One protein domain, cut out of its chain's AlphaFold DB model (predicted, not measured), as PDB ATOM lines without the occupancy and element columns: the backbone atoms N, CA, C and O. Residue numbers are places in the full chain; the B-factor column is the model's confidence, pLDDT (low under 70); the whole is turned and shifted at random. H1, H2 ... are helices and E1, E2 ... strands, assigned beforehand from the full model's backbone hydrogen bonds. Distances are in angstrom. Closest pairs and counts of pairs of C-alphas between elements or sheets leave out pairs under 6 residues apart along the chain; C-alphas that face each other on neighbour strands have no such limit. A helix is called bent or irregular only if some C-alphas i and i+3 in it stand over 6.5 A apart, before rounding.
ATOM      1  N   ASN A   4     210.479 178.725 232.495       83.94
ATOM      2  CA  ASN A   4     209.871 177.425 232.776       83.94
ATOM      3  C   ASN A   4     209.443 176.756 231.465       83.94
ATOM      4  O   ASN A   4     208.668 177.334 230.695       83.94
ATOM      5  N   ILE A   5     209.955 175.553 231.218       82.94
ATOM      6  CA  ILE A   5     209.744 174.775 229.998       82.94
ATOM      7  C   ILE A   5     209.054 173.463 230.370       82.94
ATOM      8  O   ILE A   5     209.566 172.688 231.174       82.94
ATOM      9  N   PHE A   6     207.897 173.213 229.771       87.31
ATOM     10  CA  PHE A   6     207.175 171.953 229.878       87.31
ATOM     11  C   PHE A   6     207.440 171.105 228.636       87.31
ATOM     12  O   PHE A   6     207.033 171.481 227.537       87.31
ATOM     13  N   MET A   7     208.106 169.969 228.822       85.25
ATOM     14  CA  MET A   7     208.318 168.948 227.796       85.25
ATOM     15  C   MET A   7     207.150 167.965 227.847       85.25
ATOM     16  O   MET A   7     206.835 167.435 228.910       85.25
ATOM     17  N   LEU A   8     206.478 167.755 226.725       87.25
ATOM     18  CA  LEU A   8     205.243 166.998 226.602       87.25
ATOM     19  C   LEU A   8     205.531 165.646 225.962       87.25
ATOM     20  O   LEU A   8     206.036 165.565 224.840       87.25
ATOM     21  N   ASP A   9     205.163 164.586 226.664       85.69
ATOM     22  CA  ASP A   9     205.138 163.241 226.113       85.69
ATOM     23  C   ASP A   9     204.089 163.118 224.988       85.69
ATOM     24  O   ASP A   9     203.098 163.859 224.933       85.69
ATOM     25  N   LYS A  10     204.266 162.132 224.109       81.38
ATOM     26  CA  LYS A  10     203.387 161.833 222.971       81.38
ATOM     27  C   LYS A  10     201.936 161.629 223.387       81.38
ATOM     28  O   LYS A  10     201.010 162.068 222.698       81.38
ATOM     29  N   ASN A  11     201.712 161.006 224.546       87.81
ATOM     30  CA  ASN A  11     200.365 160.806 225.080       87.81
ATOM     31  C   ASN A  11     199.664 162.129 225.455       87.81
ATOM     32  O   ASN A  11     198.439 162.214 225.348       87.81
ATOM     33  N   ILE A  12     200.412 163.183 225.798       90.50
ATOM     34  CA  ILE A  12     199.869 164.511 226.097       90.50
ATOM     35  C   ILE A  12     199.529 165.253 224.812       90.50
ATOM     36  O   ILE A  12     198.454 165.846 224.708       90.50
ATOM     37  N   VAL A  13     200.411 165.188 223.812       87.88
ATOM     38  CA  VAL A  13     200.163 165.782 222.491       87.88
ATOM     39  C   VAL A  13     198.917 165.153 221.857       87.88
ATOM     40  O   VAL A  13     198.011 165.866 221.422       87.88
ATOM     41  N   SER A  14     198.802 163.822 221.916       87.44
ATOM     42  CA  SER A  14     197.619 163.086 221.454       87.44
ATOM     43  C   SER A  14     196.348 163.457 222.235       87.44
ATOM     44  O   SER A  14     195.270 163.598 221.650       87.44
ATOM     45  N   LEU A  15     196.453 163.686 223.548       90.94
ATOM     46  CA  LEU A  15     195.334 164.152 224.371       90.94
ATOM     47  C   LEU A  15     194.867 165.563 223.978       90.94
ATOM     48  O   LEU A  15     193.663 165.824 223.945       90.94
ATOM     49  N   ILE A  16     195.795 166.477 223.680       89.50
ATOM     50  CA  ILE A  16     195.466 167.823 223.190       89.50
ATOM     51  C   ILE A  16     194.728 167.724 221.854       89.50
ATOM     52  O   ILE A  16     193.681 168.353 221.695       89.50
ATOM     53  N   GLN A  17     195.252 166.921 220.927       87.50
ATOM     54  CA  GLN A  17     194.661 166.720 219.607       87.50
ATOM     55  C   GLN A  17     193.234 166.172 219.709       87.50
ATOM     56  O   GLN A  17     192.312 166.732 219.126       87.50
ATOM     57  N   SER A  18     193.041 165.132 220.523       84.94
ATOM     58  CA  SER A  18     191.750 164.452 220.702       84.94
ATOM     59  C   SER A  18     190.788 165.160 221.664       84.94
ATOM     60  O   SER A  18     189.719 164.645 222.022       84.94
ATOM     61  N   LYS A  19     191.132 166.369 222.126       79.75
ATOM     62  CA  LYS A  19     190.304 167.113 223.079       79.75
ATOM     63  C   LYS A  19     188.895 167.373 222.545       79.75
ATOM     64  O   LYS A  19     187.955 167.313 223.340       79.75
ATOM     65  N   ASN A  20     188.766 167.605 221.240       62.59
ATOM     66  CA  ASN A  20     187.512 167.962 220.578       62.59
ATOM     67  C   ASN A  20     186.760 166.758 219.984       62.59
ATOM     68  O   ASN A  20     185.663 166.933 219.470       62.59
ATOM     69  N   ASP A  21     187.287 165.538 220.114       68.88
ATOM     70  CA  ASP A  21     186.750 164.343 219.443       68.88
ATOM     71  C   ASP A  21     185.472 163.775 220.095       68.88
ATOM     72  O   ASP A  21     185.085 162.643 219.818       68.88
ATOM     73  N   GLY A  22     184.849 164.487 221.041       63.28
ATOM     74  CA  GLY A  22     183.647 164.033 221.760       63.28
ATOM     75  C   GLY A  22     183.832 162.797 222.658       63.28
ATOM     76  O   GLY A  22     182.916 162.431 223.387       63.28
ATOM     77  N   LYS A  23     185.011 162.162 222.658       75.69
ATOM     78  CA  LYS A  23     185.316 160.975 223.471       75.69
ATOM     79  C   LYS A  23     185.388 161.309 224.962       75.69
ATOM     80  O   LYS A  23     186.022 162.299 225.354       75.69
ATOM     81  N   THR A  24     184.804 160.428 225.778       80.00
ATOM     82  CA  THR A  24     184.900 160.447 227.243       80.00
ATOM     83  C   THR A  24     186.360 160.367 227.680       80.00
ATOM     84  O   THR A  24     187.114 159.520 227.202       80.00
ATOM     85  N   LYS A  25     186.758 161.263 228.584       84.62
ATOM     86  CA  LYS A  25     188.128 161.365 229.100       84.62
ATOM     87  C   LYS A  25     188.199 160.807 230.514       84.62
ATOM     88  O   LYS A  25     187.251 160.953 231.283       84.62
ATOM     89  N   THR A  26     189.321 160.188 230.858       90.25
ATOM     90  CA  THR A  26     189.584 159.738 232.229       90.25
ATOM     91  C   THR A  26     189.813 160.933 233.160       90.25
ATOM     92  O   THR A  26     190.094 162.046 232.707       90.25
ATOM     93  N   LYS A  27     189.728 160.707 234.477       90.75
ATOM     94  CA  LYS A  27     190.024 161.734 235.488       90.75
ATOM     95  C   LYS A  27     191.427 162.328 235.295       90.75
ATOM     96  O   LYS A  27     191.548 163.540 235.145       90.75
ATOM     97  N   ASP A  28     192.443 161.475 235.172       90.06
ATOM     98  CA  ASP A  28     193.845 161.877 234.979       90.06
ATOM     99  C   ASP A  28     194.025 162.719 233.692       90.06
ATOM    100  O   ASP A  28     194.729 163.729 233.686       90.06
ATOM    101  N   GLN A  29     193.321 162.377 232.604       92.88
ATOM    102  CA  GLN A  29     193.323 163.170 231.366       92.88
ATOM    103  C   GLN A  29     192.688 164.557 231.552       92.88
ATOM    104  O   GLN A  29     193.183 165.551 231.017       92.88
ATOM    105  N   ILE A  30     191.586 164.647 232.300       92.44
ATOM    106  CA  ILE A  30     190.922 165.925 232.592       92.44
ATOM    107  C   ILE A  30     191.833 166.811 233.448       92.44
ATOM    108  O   ILE A  30     192.014 167.987 233.125       92.44
ATOM    109  N   GLU A  31     192.437 166.250 234.496       93.62
ATOM    110  CA  GLU A  31     193.370 166.958 235.378       93.62
ATOM    111  C   GLU A  31     194.585 167.485 234.609       93.62
ATOM    112  O   GLU A  31     194.958 168.653 234.757       93.62
ATOM    113  N   MET A  32     195.142 166.675 233.707       94.88
ATOM    114  CA  MET A  32     196.228 167.087 232.824       94.88
ATOM    115  C   MET A  32     195.809 168.245 231.904       94.88
ATOM    116  O   MET A  32     196.486 169.269 231.844       94.88
ATOM    117  N   LEU A  33     194.647 168.169 231.244       93.56
ATOM    118  CA  LEU A  33     194.146 169.277 230.415       93.56
ATOM    119  C   LEU A  33     193.930 170.567 231.222       93.56
ATOM    120  O   LEU A  33     194.176 171.666 230.713       93.56
ATOM    121  N   GLN A  34     193.466 170.458 232.467       93.94
ATOM    122  CA  GLN A  34     193.323 171.599 233.372       93.94
ATOM    123  C   GLN A  34     194.683 172.166 233.791       93.94
ATOM    124  O   GLN A  34     194.842 173.387 233.841       93.94
ATOM    125  N   LEU A  35     195.674 171.315 234.072       94.44
ATOM    126  CA  LEU A  35     197.049 171.732 234.341       94.44
ATOM    127  C   LEU A  35     197.605 172.553 233.173       94.44
ATOM    128  O   LEU A  35     198.061 173.675 233.397       94.44
ATOM    129  N   LEU A  36     197.493 172.042 231.944       94.12
ATOM    130  CA  LEU A  36     197.972 172.727 230.742       94.12
ATOM    131  C   LEU A  36     197.276 174.083 230.553       94.12
ATOM    132  O   LEU A  36     197.946 175.097 230.376       94.12
ATOM    133  N   LYS A  37     195.942 174.143 230.686       92.94
ATOM    134  CA  LYS A  37     195.181 175.406 230.593       92.94
ATOM    135  C   LYS A  37     195.615 176.438 231.637       92.94
ATOM    136  O   LYS A  37     195.753 177.613 231.312       92.94
ATOM    137  N   ARG A  38     195.839 176.021 232.889       94.50
ATOM    138  CA  ARG A  38     196.292 176.921 233.970       94.50
ATOM    139  C   ARG A  38     197.667 177.535 233.688       94.50
ATOM    140  O   ARG A  38     197.955 178.631 234.173       94.50
ATOM    141  N   HIS A  39     198.488 176.843 232.906       93.75
ATOM    142  CA  HIS A  39     199.834 177.257 232.532       93.75
ATOM    143  C   HIS A  39     199.909 177.883 231.131       93.75
ATOM    144  O   HIS A  39     201.003 178.189 230.668       93.75
ATOM    145  N   ASP A  40     198.780 178.178 230.476       92.56
ATOM    146  CA  ASP A  40     198.756 178.983 229.249       92.56
ATOM    147  C   ASP A  40     199.030 180.469 229.564       92.56
ATOM    148  O   ASP A  40     198.133 181.314 229.606       92.56
ATOM    149  N   LYS A  41     200.293 180.788 229.873       90.88
ATOM    150  CA  LYS A  41     200.792 182.134 230.191       90.88
ATOM    151  C   LYS A  41     202.106 182.384 229.453       90.88
ATOM    152  O   LYS A  41     202.905 181.469 229.291       90.88
ATOM    153  N   SER A  42     202.377 183.635 229.085       86.12
ATOM    154  CA  SER A  42     203.546 184.040 228.279       86.12
ATOM    155  C   SER A  42     204.916 183.732 228.903       86.12
ATOM    156  O   SER A  42     205.921 183.697 228.194       86.12
ATOM    157  N   ILE A  43     204.955 183.503 230.217       84.38
ATOM    158  CA  ILE A  43     206.158 183.124 230.972       84.38
ATOM    159  C   ILE A  43     206.530 181.640 230.823       84.38
ATOM    160  O   ILE A  43     207.650 181.259 231.157       84.38
ATOM    161  N   TYR A  44     205.603 180.812 230.335       87.81
ATOM    162  CA  TYR A  44     205.794 179.379 230.148       87.81
ATOM    163  C   TYR A  44     206.068 179.049 228.682       87.81
ATOM    164  O   TYR A  44     205.567 179.713 227.765       87.81
ATOM    165  N   ARG A  45     206.866 178.000 228.468       85.56
ATOM    166  CA  ARG A  45     207.073 177.386 227.156       85.56
ATOM    167  C   ARG A  45     206.589 175.940 227.176       85.56
ATOM    168  O   ARG A  45     206.846 175.241 228.150       85.56
ATOM    169  N   PHE A  46     205.922 175.504 226.113       85.88
ATOM    170  CA  PHE A  46     205.494 174.117 225.924       85.88
ATOM    171  C   PHE A  46     206.163 173.518 224.705       85.88
ATOM    172  O   PHE A  46     206.215 174.154 223.649       85.88
ATOM    173  N   SER A  47     206.639 172.292 224.870       79.31
ATOM    174  CA  SER A  47     207.452 171.625 223.880       79.31
ATOM    175  C   SER A  47     207.061 170.165 223.727       79.31
ATOM    176  O   SER A  47     207.005 169.440 224.705       79.31
ATOM    177  N   SER A  48     206.778 169.741 222.507       75.19
ATOM    178  CA  SER A  48     206.422 168.384 222.086       75.19
ATOM    179  C   SER A  48     207.634 167.539 221.692       75.19
ATOM    180  O   SER A  48     207.488 166.395 221.291       75.19
ATOM    181  N   LEU A  49     208.853 168.059 221.850       63.38
ATOM    182  CA  LEU A  49     210.062 167.479 221.255       63.38
ATOM    183  C   LEU A  49     210.405 166.075 221.767       63.38
ATOM    184  O   LEU A  49     211.050 165.312 221.056       63.38
ATOM    185  N   SER A  50     209.918 165.692 222.950       57.50
ATOM    186  CA  SER A  50     209.973 164.306 223.428       57.50
ATOM    187  C   SER A  50     209.153 163.324 222.584       57.50
ATOM    188  O   SER A  50     209.568 162.183 222.419       57.50
ATOM    189  N   SER A  51     208.023 163.756 222.018       55.78
ATOM    190  CA  SER A  51     207.165 162.951 221.135       55.78
ATOM    191  C   SER A  51     207.813 162.696 219.769       55.78
ATOM    192  O   SER A  51     207.729 161.589 219.231       55.78
ATOM    193  N   ALA A  52     208.534 163.690 219.240       53.19
ATOM    194  CA  ALA A  52     209.217 163.603 217.949       53.19
ATOM    195  C   ALA A  52     210.314 162.516 217.904       53.19
ATOM    196  O   ALA A  52     210.564 161.943 216.848       53.19
ATOM    197  N   ILE A  53     210.918 162.173 219.048       53.72
ATOM    198  CA  ILE A  53     211.971 161.144 219.183       53.72
ATOM    199  C   ILE A  53     211.473 159.739 218.815       53.72
ATOM    200  O   ILE A  53     212.212 158.946 218.235       53.72
ATOM    201  N   GLU A  54     210.225 159.411 219.157       52.31
ATOM    202  CA  GLU A  54     209.640 158.090 218.885       52.31
ATOM    203  C   GLU A  54     209.235 157.939 217.404       52.31
ATOM    204  O   GLU A  54     209.021 156.828 216.906       52.31
ATOM    205  N   GLY A  55     209.102 159.064 216.696       51.75
ATOM    206  CA  GLY A  55     208.502 159.141 215.374       51.75
ATOM    207  C   GLY A  55     206.992 158.869 215.385       51.75
ATOM    208  O   GLY A  55     206.437 158.110 216.196       51.75
ATOM    209  N   ARG A  56     206.270 159.454 214.428       54.28
ATOM    210  CA  ARG A  56     204.823 159.242 214.253       54.28
ATOM    211  C   ARG A  56     204.493 157.796 213.889       54.28
ATOM    212  O   ARG A  56     203.439 157.295 214.278       54.28
ATOM    213  N   LYS A  57     205.410 157.105 213.204       54.47
ATOM    214  CA  LYS A  57     205.256 155.709 212.756       54.47
ATOM    215  C   LYS A  57     205.890 154.663 213.684       54.47
ATOM    216  O   LYS A  57     205.909 153.494 213.309       54.47
ATOM    217  N   LYS A  58     206.385 155.039 214.875       54.66
ATOM    218  CA  LYS A  58     207.172 154.144 215.762       54.66
ATOM    219  C   LYS A  58     208.404 153.556 215.065       54.66
ATOM    220  O   LYS A  58     208.800 152.415 215.295       54.66
ATOM    221  N   GLN A  59     208.944 154.318 214.129       57.44
ATOM    222  CA  GLN A  59     210.150 154.012 213.384       57.44
ATOM    223  C   GLN A  59     211.005 155.266 213.399       57.44
ATOM    224  O   GLN A  59     210.479 156.373 213.522       57.44
ATOM    225  N   LYS A  60     212.320 155.077 213.269       59.84
ATOM    226  CA  LYS A  60     213.254 156.194 213.155       59.84
ATOM    227  C   LYS A  60     212.838 157.077 211.986       59.84
ATOM    228  O   LYS A  60     212.725 156.594 210.863       59.84
ATOM    229  N   GLU A  61     212.634 158.353 212.273       62.09
ATOM    230  CA  GLU A  61     212.334 159.354 211.264       62.09
ATOM    231  C   GLU A  61     213.638 159.905 210.680       62.09
ATOM    232  O   GLU A  61     214.622 160.168 211.382       62.09
ATOM    233  N   SER A  62     213.656 160.090 209.364       66.56
ATOM    234  CA  SER A  62     214.693 160.872 208.701       66.56
ATOM    235  C   SER A  62     214.691 162.315 209.220       66.56
ATOM    236  O   SER A  62     213.738 162.780 209.850       66.56
ATOM    237  N   LYS A  63     215.750 163.072 208.911       67.56
ATOM    238  CA  LYS A  63     215.828 164.501 209.258       67.56
ATOM    239  C   LYS A  63     214.588 165.280 208.790       67.56
ATOM    240  O   LYS A  63     214.052 166.087 209.538       67.56
ATOM    241  N   ILE A  64     214.119 164.999 207.574       70.44
ATOM    242  CA  ILE A  64     212.961 165.671 206.968       70.44
ATOM    243  C   ILE A  64     211.658 165.245 207.655       70.44
ATOM    244  O   ILE A  64     210.816 166.085 207.957       70.44
ATOM    245  N   GLU A  65     211.488 163.953 207.943       70.56
ATOM    246  CA  GLU A  65     210.310 163.462 208.668       70.56
ATOM    247  C   GLU A  65     210.235 164.040 210.085       70.56
ATOM    248  O   GLU A  65     209.161 164.474 210.494       70.56
ATOM    249  N   SER A  66     211.380 164.152 210.765       69.06
ATOM    250  CA  SER A  66     211.485 164.752 212.100       69.06
ATOM    251  C   SER A  66     211.046 166.222 212.092       69.06
ATOM    252  O   SER A  66     210.265 166.636 212.948       69.06
ATOM    253  N   ILE A  67     211.484 167.001 211.091       70.25
ATOM    254  CA  ILE A  67     211.049 168.397 210.891       70.25
ATOM    255  C   ILE A  67     209.533 168.454 210.670       70.25
ATOM    256  O   ILE A  67     208.827 169.187 211.360       70.25
ATOM    257  N   ASN A  68     209.006 167.610 209.781       75.19
ATOM    258  CA  ASN A  68     207.569 167.558 209.511       75.19
ATOM    259  C   ASN A  68     206.754 167.159 210.752       75.19
ATOM    260  O   ASN A  68     205.596 167.564 210.891       75.19
ATOM    261  N   THR A  69     207.289 166.281 211.606       75.12
ATOM    262  CA  THR A  69     206.640 165.831 212.848       75.12
ATOM    263  C   THR A  69     206.555 166.963 213.839       75.12
ATOM    264  O   THR A  69     205.467 167.270 214.324       75.12
ATOM    265  N   VAL A  70     207.666 167.655 214.029       73.62
ATOM    266  CA  VAL A  70     207.717 168.869 214.824       73.62
ATOM    267  C   VAL A  70     206.735 169.924 214.335       73.62
ATOM    268  O   VAL A  70     206.010 170.494 215.150       73.62
ATOM    269  N   ASP A  71     206.683 170.195 213.031       76.12
ATOM    270  CA  ASP A  71     205.788 171.215 212.484       76.12
ATOM    271  C   ASP A  71     204.324 170.867 212.741       76.12
ATOM    272  O   ASP A  71     203.528 171.714 213.160       76.12
ATOM    273  N   TYR A  72     203.973 169.599 212.546       80.81
ATOM    274  CA  TYR A  72     202.638 169.093 212.814       80.81
ATOM    275  C   TYR A  72     202.255 169.199 214.296       80.81
ATOM    276  O   TYR A  72     201.203 169.743 214.635       80.81
ATOM    277  N   GLU A  73     203.114 168.731 215.201       81.19
ATOM    278  CA  GLU A  73     202.856 168.797 216.642       81.19
ATOM    279  C   GLU A  73     202.829 170.246 217.139       81.19
ATOM    280  O   GLU A  73     201.959 170.635 217.919       81.19
ATOM    281  N   THR A  74     203.676 171.106 216.579       80.81
ATOM    282  CA  THR A  74     203.660 172.548 216.820       80.81
ATOM    283  C   THR A  74     202.312 173.177 216.462       80.81
ATOM    284  O   THR A  74     201.822 174.042 217.198       80.81
ATOM    285  N   GLN A  75     201.687 172.768 215.352       83.38
ATOM    286  CA  GLN A  75     200.348 173.237 214.981       83.38
ATOM    287  C   GLN A  75     199.293 172.784 215.996       83.38
ATOM    288  O   GLN A  75     198.455 173.595 216.402       83.38
ATOM    289  N   ILE A  76     199.376 171.537 216.473       86.81
ATOM    290  CA  ILE A  76     198.509 171.026 217.544       86.81
ATOM    291  C   ILE A  76     198.658 171.903 218.794       86.81
ATOM    292  O   ILE A  76     197.659 172.406 219.315       86.81
ATOM    293  N   LEU A  77     199.892 172.172 219.234       87.62
ATOM    294  CA  LEU A  77     200.141 172.997 220.417       87.62
ATOM    295  C   LEU A  77     199.625 174.431 220.240       87.62
ATOM    296  O   LEU A  77     198.966 174.951 221.139       87.62
ATOM    297  N   LYS A  78     199.853 175.061 219.080       86.56
ATOM    298  CA  LYS A  78     199.334 176.410 218.763       86.56
ATOM    299  C   LYS A  78     197.809 176.479 218.742       86.56
ATOM    300  O   LYS A  78     197.226 177.510 219.078       86.56
ATOM    301  N   SER A  79     197.143 175.403 218.330       87.50
ATOM    302  CA  SER A  79     195.681 175.360 218.356       87.50
ATOM    303  C   SER A  79     195.154 175.444 219.795       87.50
ATOM    304  O   SER A  79     194.139 176.107 220.042       87.50
ATOM    305  N   PHE A  80     195.891 174.863 220.748       90.06
ATOM    306  CA  PHE A  80     195.513 174.751 222.152       90.06
ATOM    307  C   PHE A  80     195.970 175.930 223.022       90.06
ATOM    308  O   PHE A  80     195.147 176.482 223.753       90.06
ATOM    309  N   PHE A  81     197.246 176.317 222.954       90.56
ATOM    310  CA  PHE A  81     197.828 177.402 223.748       90.56
ATOM    311  C   PHE A  81     197.676 178.740 223.030       90.56
ATOM    312  O   PHE A  81     198.098 178.888 221.884       90.56
ATOM    313  N   LYS A  82     197.078 179.730 223.699       89.88
ATOM    314  CA  LYS A  82     196.862 181.069 223.131       89.88
ATOM    315  C   LYS A  82     197.879 182.095 223.618       89.88
ATOM    316  O   LYS A  82     198.048 183.119 222.962       89.88
ATOM    317  N   LYS A  83     198.531 181.855 224.760       90.38
ATOM    318  CA  LYS A  83     199.425 182.818 225.424       90.38
ATOM    319  C   LYS A  83     200.834 182.281 225.639       90.38
ATOM    320  O   LYS A  83     201.791 183.046 225.527       90.38
ATOM    321  N   ALA A  84     200.973 181.011 226.014       87.44
ATOM    322  CA  ALA A  84     202.273 180.387 226.210       87.44
ATOM    323  C   ALA A  84     203.017 180.237 224.878       87.44
ATOM    324  O   ALA A  84     202.413 180.042 223.822       87.44
ATOM    325  N   LYS A  85     204.349 180.322 224.928       84.12
ATOM    326  CA  LYS A  85     205.173 180.070 223.741       84.12
ATOM    327  C   LYS A  85     205.227 178.565 223.483       84.12
ATOM    328  O   LYS A  85     205.376 177.785 224.419       84.12
ATOM    329  N   THR A  86     205.151 178.163 222.221       80.81
ATOM    330  CA  THR A  86     205.305 176.763 221.808       80.81
ATOM    331  C   THR A  86     206.574 176.572 220.982       80.81
ATOM    332  O   THR A  86     207.237 177.547 220.609       80.81
ATOM    333  N   ASP A  87     206.885 175.315 220.679       67.06
ATOM    334  CA  ASP A  87     207.977 174.856 219.815       67.06
ATOM    335  C   ASP A  87     208.258 175.720 218.581       67.06
ATOM    336  O   ASP A  87     209.417 175.999 218.297       67.06
ATOM    337  N   ALA A  88     207.236 176.262 217.909       56.28
ATOM    338  CA  ALA A  88     207.415 177.170 216.768       56.28
ATOM    339  C   ALA A  88     208.396 178.322 217.013       56.28
ATOM    340  O   ALA A  88     209.008 178.810 216.069       56.28
ATOM    341  N   HIS A  89     208.478 178.813 218.250       53.50
ATOM    342  CA  HIS A  89     209.355 179.921 218.613       53.50
ATOM    343  C   HIS A  89     210.748 179.468 219.057       53.50
ATOM    344  O   HIS A  89     211.659 180.286 219.031       53.50
ATOM    345  N   ILE A  90     210.903 178.212 219.487       52.50
ATOM    346  CA  ILE A  90     212.187 177.624 219.899       52.50
ATOM    347  C   ILE A  90     212.907 177.007 218.688       52.50
ATOM    348  O   ILE A  90     214.127 177.051 218.604       52.50
ATOM    349  N   LEU A  91     212.148 176.461 217.737       52.03
ATOM    350  CA  LEU A  91     212.667 175.663 216.628       52.03
ATOM    351  C   LEU A  91     212.972 176.490 215.391       52.03
ATOM    352  O   LEU A  91     213.993 176.256 214.761       52.03
ATOM    353  N   LYS A  92     212.185 177.531 215.095       47.94
ATOM    354  CA  LYS A  92     212.500 178.442 213.981       47.94
ATOM    355  C   LYS A  92     213.793 179.238 214.175       47.94
ATOM    356  O   LYS A  92     214.330 179.735 213.194       47.94
ATOM    357  N   SER A  93     214.281 179.391 215.407       48.47
ATOM    358  CA  SER A  93     215.557 180.067 215.668       48.47
ATOM    359  C   SER A  93     216.769 179.131 215.598       48.47
ATOM    360  O   SER A  93     217.870 179.631 215.405       48.47
ATOM    361  N   ASN A  94     216.594 177.804 215.709       54.75
ATOM    362  CA  ASN A  94     217.685 176.813 215.765       54.75
ATOM    363  C   ASN A  94     217.337 175.481 215.059       54.75
ATOM    364  O   ASN A  94     217.672 174.394 215.532       54.75
ATOM    365  N   GLU A  95     216.660 175.557 213.912       51.97
ATOM    366  CA  GLU A  95     216.105 174.406 213.177       51.97
ATOM    367  C   GLU A  95     217.174 173.380 212.757       51.97
ATOM    368  O   GLU A  95     216.948 172.168 212.790       51.97
ATOM    369  N   SER A  96     218.381 173.848 212.421       53.09
ATOM    370  CA  SER A  96     219.514 172.993 212.049       53.09
ATOM    371  C   SER A  96     220.035 172.169 213.227       53.09
ATOM    372  O   SER A  96     220.155 170.957 213.098       53.09
ATOM    373  N   ASN A  97     220.267 172.805 214.375       57.06
ATOM    374  CA  ASN A  97     220.774 172.167 215.590       57.06
ATOM    375  C   ASN A  97     219.745 171.189 216.174       57.06
ATOM    376  O   ASN A  97     220.058 170.067 216.560       57.06
ATOM    377  N   PHE A  98     218.474 171.588 216.145       59.62
ATOM    378  CA  PHE A  98     217.384 170.736 216.579       59.62
ATOM    379  C   PHE A  98     217.221 169.506 215.673       59.62
ATOM    380  O   PHE A  98     217.251 168.372 216.143       59.62
ATOM    381  N   SER A  99     217.092 169.705 214.358       56.50
ATOM    382  CA  SER A  99     216.971 168.576 213.433       56.50
ATOM    383  C   SER A  99     218.200 167.676 213.484       56.50
ATOM    384  O   SER A  99     218.068 166.479 213.296       56.50
ATOM    385  N   GLU A 100     219.382 168.204 213.792       59.00
ATOM    386  CA  GLU A 100     220.567 167.395 214.036       59.00
ATOM    387  C   GLU A 100     220.368 166.499 215.261       59.00
ATOM    388  O   GLU A 100     220.301 165.291 215.055       59.00
ATOM    389  N   VAL A 101     220.144 167.047 216.469       58.88
ATOM    390  CA  VAL A 101     219.934 166.298 217.738       58.88
ATOM    391  C   VAL A 101     218.888 165.186 217.636       58.88
ATOM    392  O   VAL A 101     219.073 164.123 218.230       58.88
ATOM    393  N   PHE A 102     217.819 165.408 216.872       56.28
ATOM    394  CA  PHE A 102     216.686 164.484 216.791       56.28
ATOM    395  C   PHE A 102     216.619 163.665 215.498       56.28
ATOM    396  O   PHE A 102     215.816 162.738 215.416       56.28
ATOM    397  N   SER A 103     217.461 163.949 214.499       54.78
ATOM    398  CA  SER A 103     217.523 163.129 213.284       54.78
ATOM    399  C   SER A 103     218.331 161.855 213.487       54.78
ATOM    400  O   SER A 103     219.189 161.740 214.364       54.78
ATOM    401  N   GLN A 104     218.145 160.934 212.540       45.66
ATOM    402  CA  GLN A 104     218.996 159.768 212.298       45.66
ATOM    403  C   GLN A 104     220.524 160.022 212.340       45.66
ATOM    404  O   GLN A 104     221.273 159.056 212.447       45.66
ATOM    405  N   TYR A 105     220.996 161.273 212.243       42.38
ATOM    406  CA  TYR A 105     222.424 161.614 212.237       42.38
ATOM    407  C   TYR A 105     223.020 161.863 213.626       42.38
ATOM    408  O   TYR A 105     224.214 161.654 213.802       42.38
ATOM    409  N   ASN A 106     222.212 162.244 214.616       47.03
ATOM    410  CA  ASN A 106     222.656 162.419 216.005       47.03
ATOM    411  C   ASN A 106     222.046 161.360 216.926       47.03
ATOM    412  O   ASN A 106     222.019 161.533 218.150       47.03
ATOM    413  N   VAL A 107     221.580 160.252 216.309       47.84
ATOM    414  CA  VAL A 107     221.382 158.944 216.940       47.84
ATOM    415  C   VAL A 107     222.342 158.888 218.098       47.84
ATOM    416  O   VAL A 107     223.549 158.978 217.888       47.84
ATOM    417  N   LEU A 108     221.793 158.829 219.315       51.91
ATOM    418  CA  LEU A 108     222.480 158.316 220.488       51.91
ATOM    419  C   LEU A 108     223.444 157.261 219.954       51.91
ATOM    420  O   LEU A 108     222.968 156.208 219.538       51.91
TER     421      LEU A 108
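This is residues 4 to 108 of the 299 residues of an uncharacterized protein of Acinetobacter wuhouensis (UniProt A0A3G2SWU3). A small ribbon of two parallel strands, E1 and E2, is set among helices, and the long helix H4 is the rod on which H1, H3, H5 and H6 pack. H6 packs near the beginning of H4 and H1 near its end, while H2, at the far end of the body from H6, touches no helix. The printed part has 105 residues, mostly helix by class, in the order E1 H1 H2 E2 H3 H4 H5 H6. It is compact, with a radius of gyration of the C-alphas of 14.0 A and spans of 39 by 30 by 20 A.

E1, residues 4 to 8, and E2, residues 44 to 47, are parallel neighbours at 27 degrees, with N 6 and O 45 within hydrogen-bond range at 2.8 A. With H1, residues 10 to 20, and H2, residues 27 to 38, they form a strand-helix-strand unit, parallel neighbour strands with helices between; its crossover is right-handed. H4, residues 63 to 80, is the hub. Its residues 73 to 80 alone touch H1, at a steep tilt of 44 degrees, the same way; the closest C-alphas, of Gln 17 and Ile 76, are 6.1 A apart. Its residues 63 to 67 alone touch H6, residues 95 to 102, about perpendicular at 76 degrees; the closest C-alphas, of Lys 63 and Ser 99, are 5.9 A apart. H3, residues 49 to 52, and H5, residues 87 to 91, also touch H4, with closest C-alphas Ala 52 and Thr 69 at 6.1 A, and Asp 87 and Thr 74 at 5.7 A. Every O i to N i+4 pair is within range in H2, H4, H5 and H6, 6 of 7 in H1; H3 is too short.

E1 begins at C-alpha 4 (209.871, 177.425, 232.776); H6 ends at C-alpha 102 (216.686, 164.484, 216.791). H4 is 26.2 A long, H2 16.5 A, and H1 17.2 A but irregular, C-alphas 17 and 20 being 7.3 A apart.

The farthest C-alphas, Thr 24 and Tyr 105, are 40.4 A apart. The printed part has no cut and no long link. Its mean pLDDT is 74.2, with 41 residues under 70, among them 49 to 63 and 87 to 108.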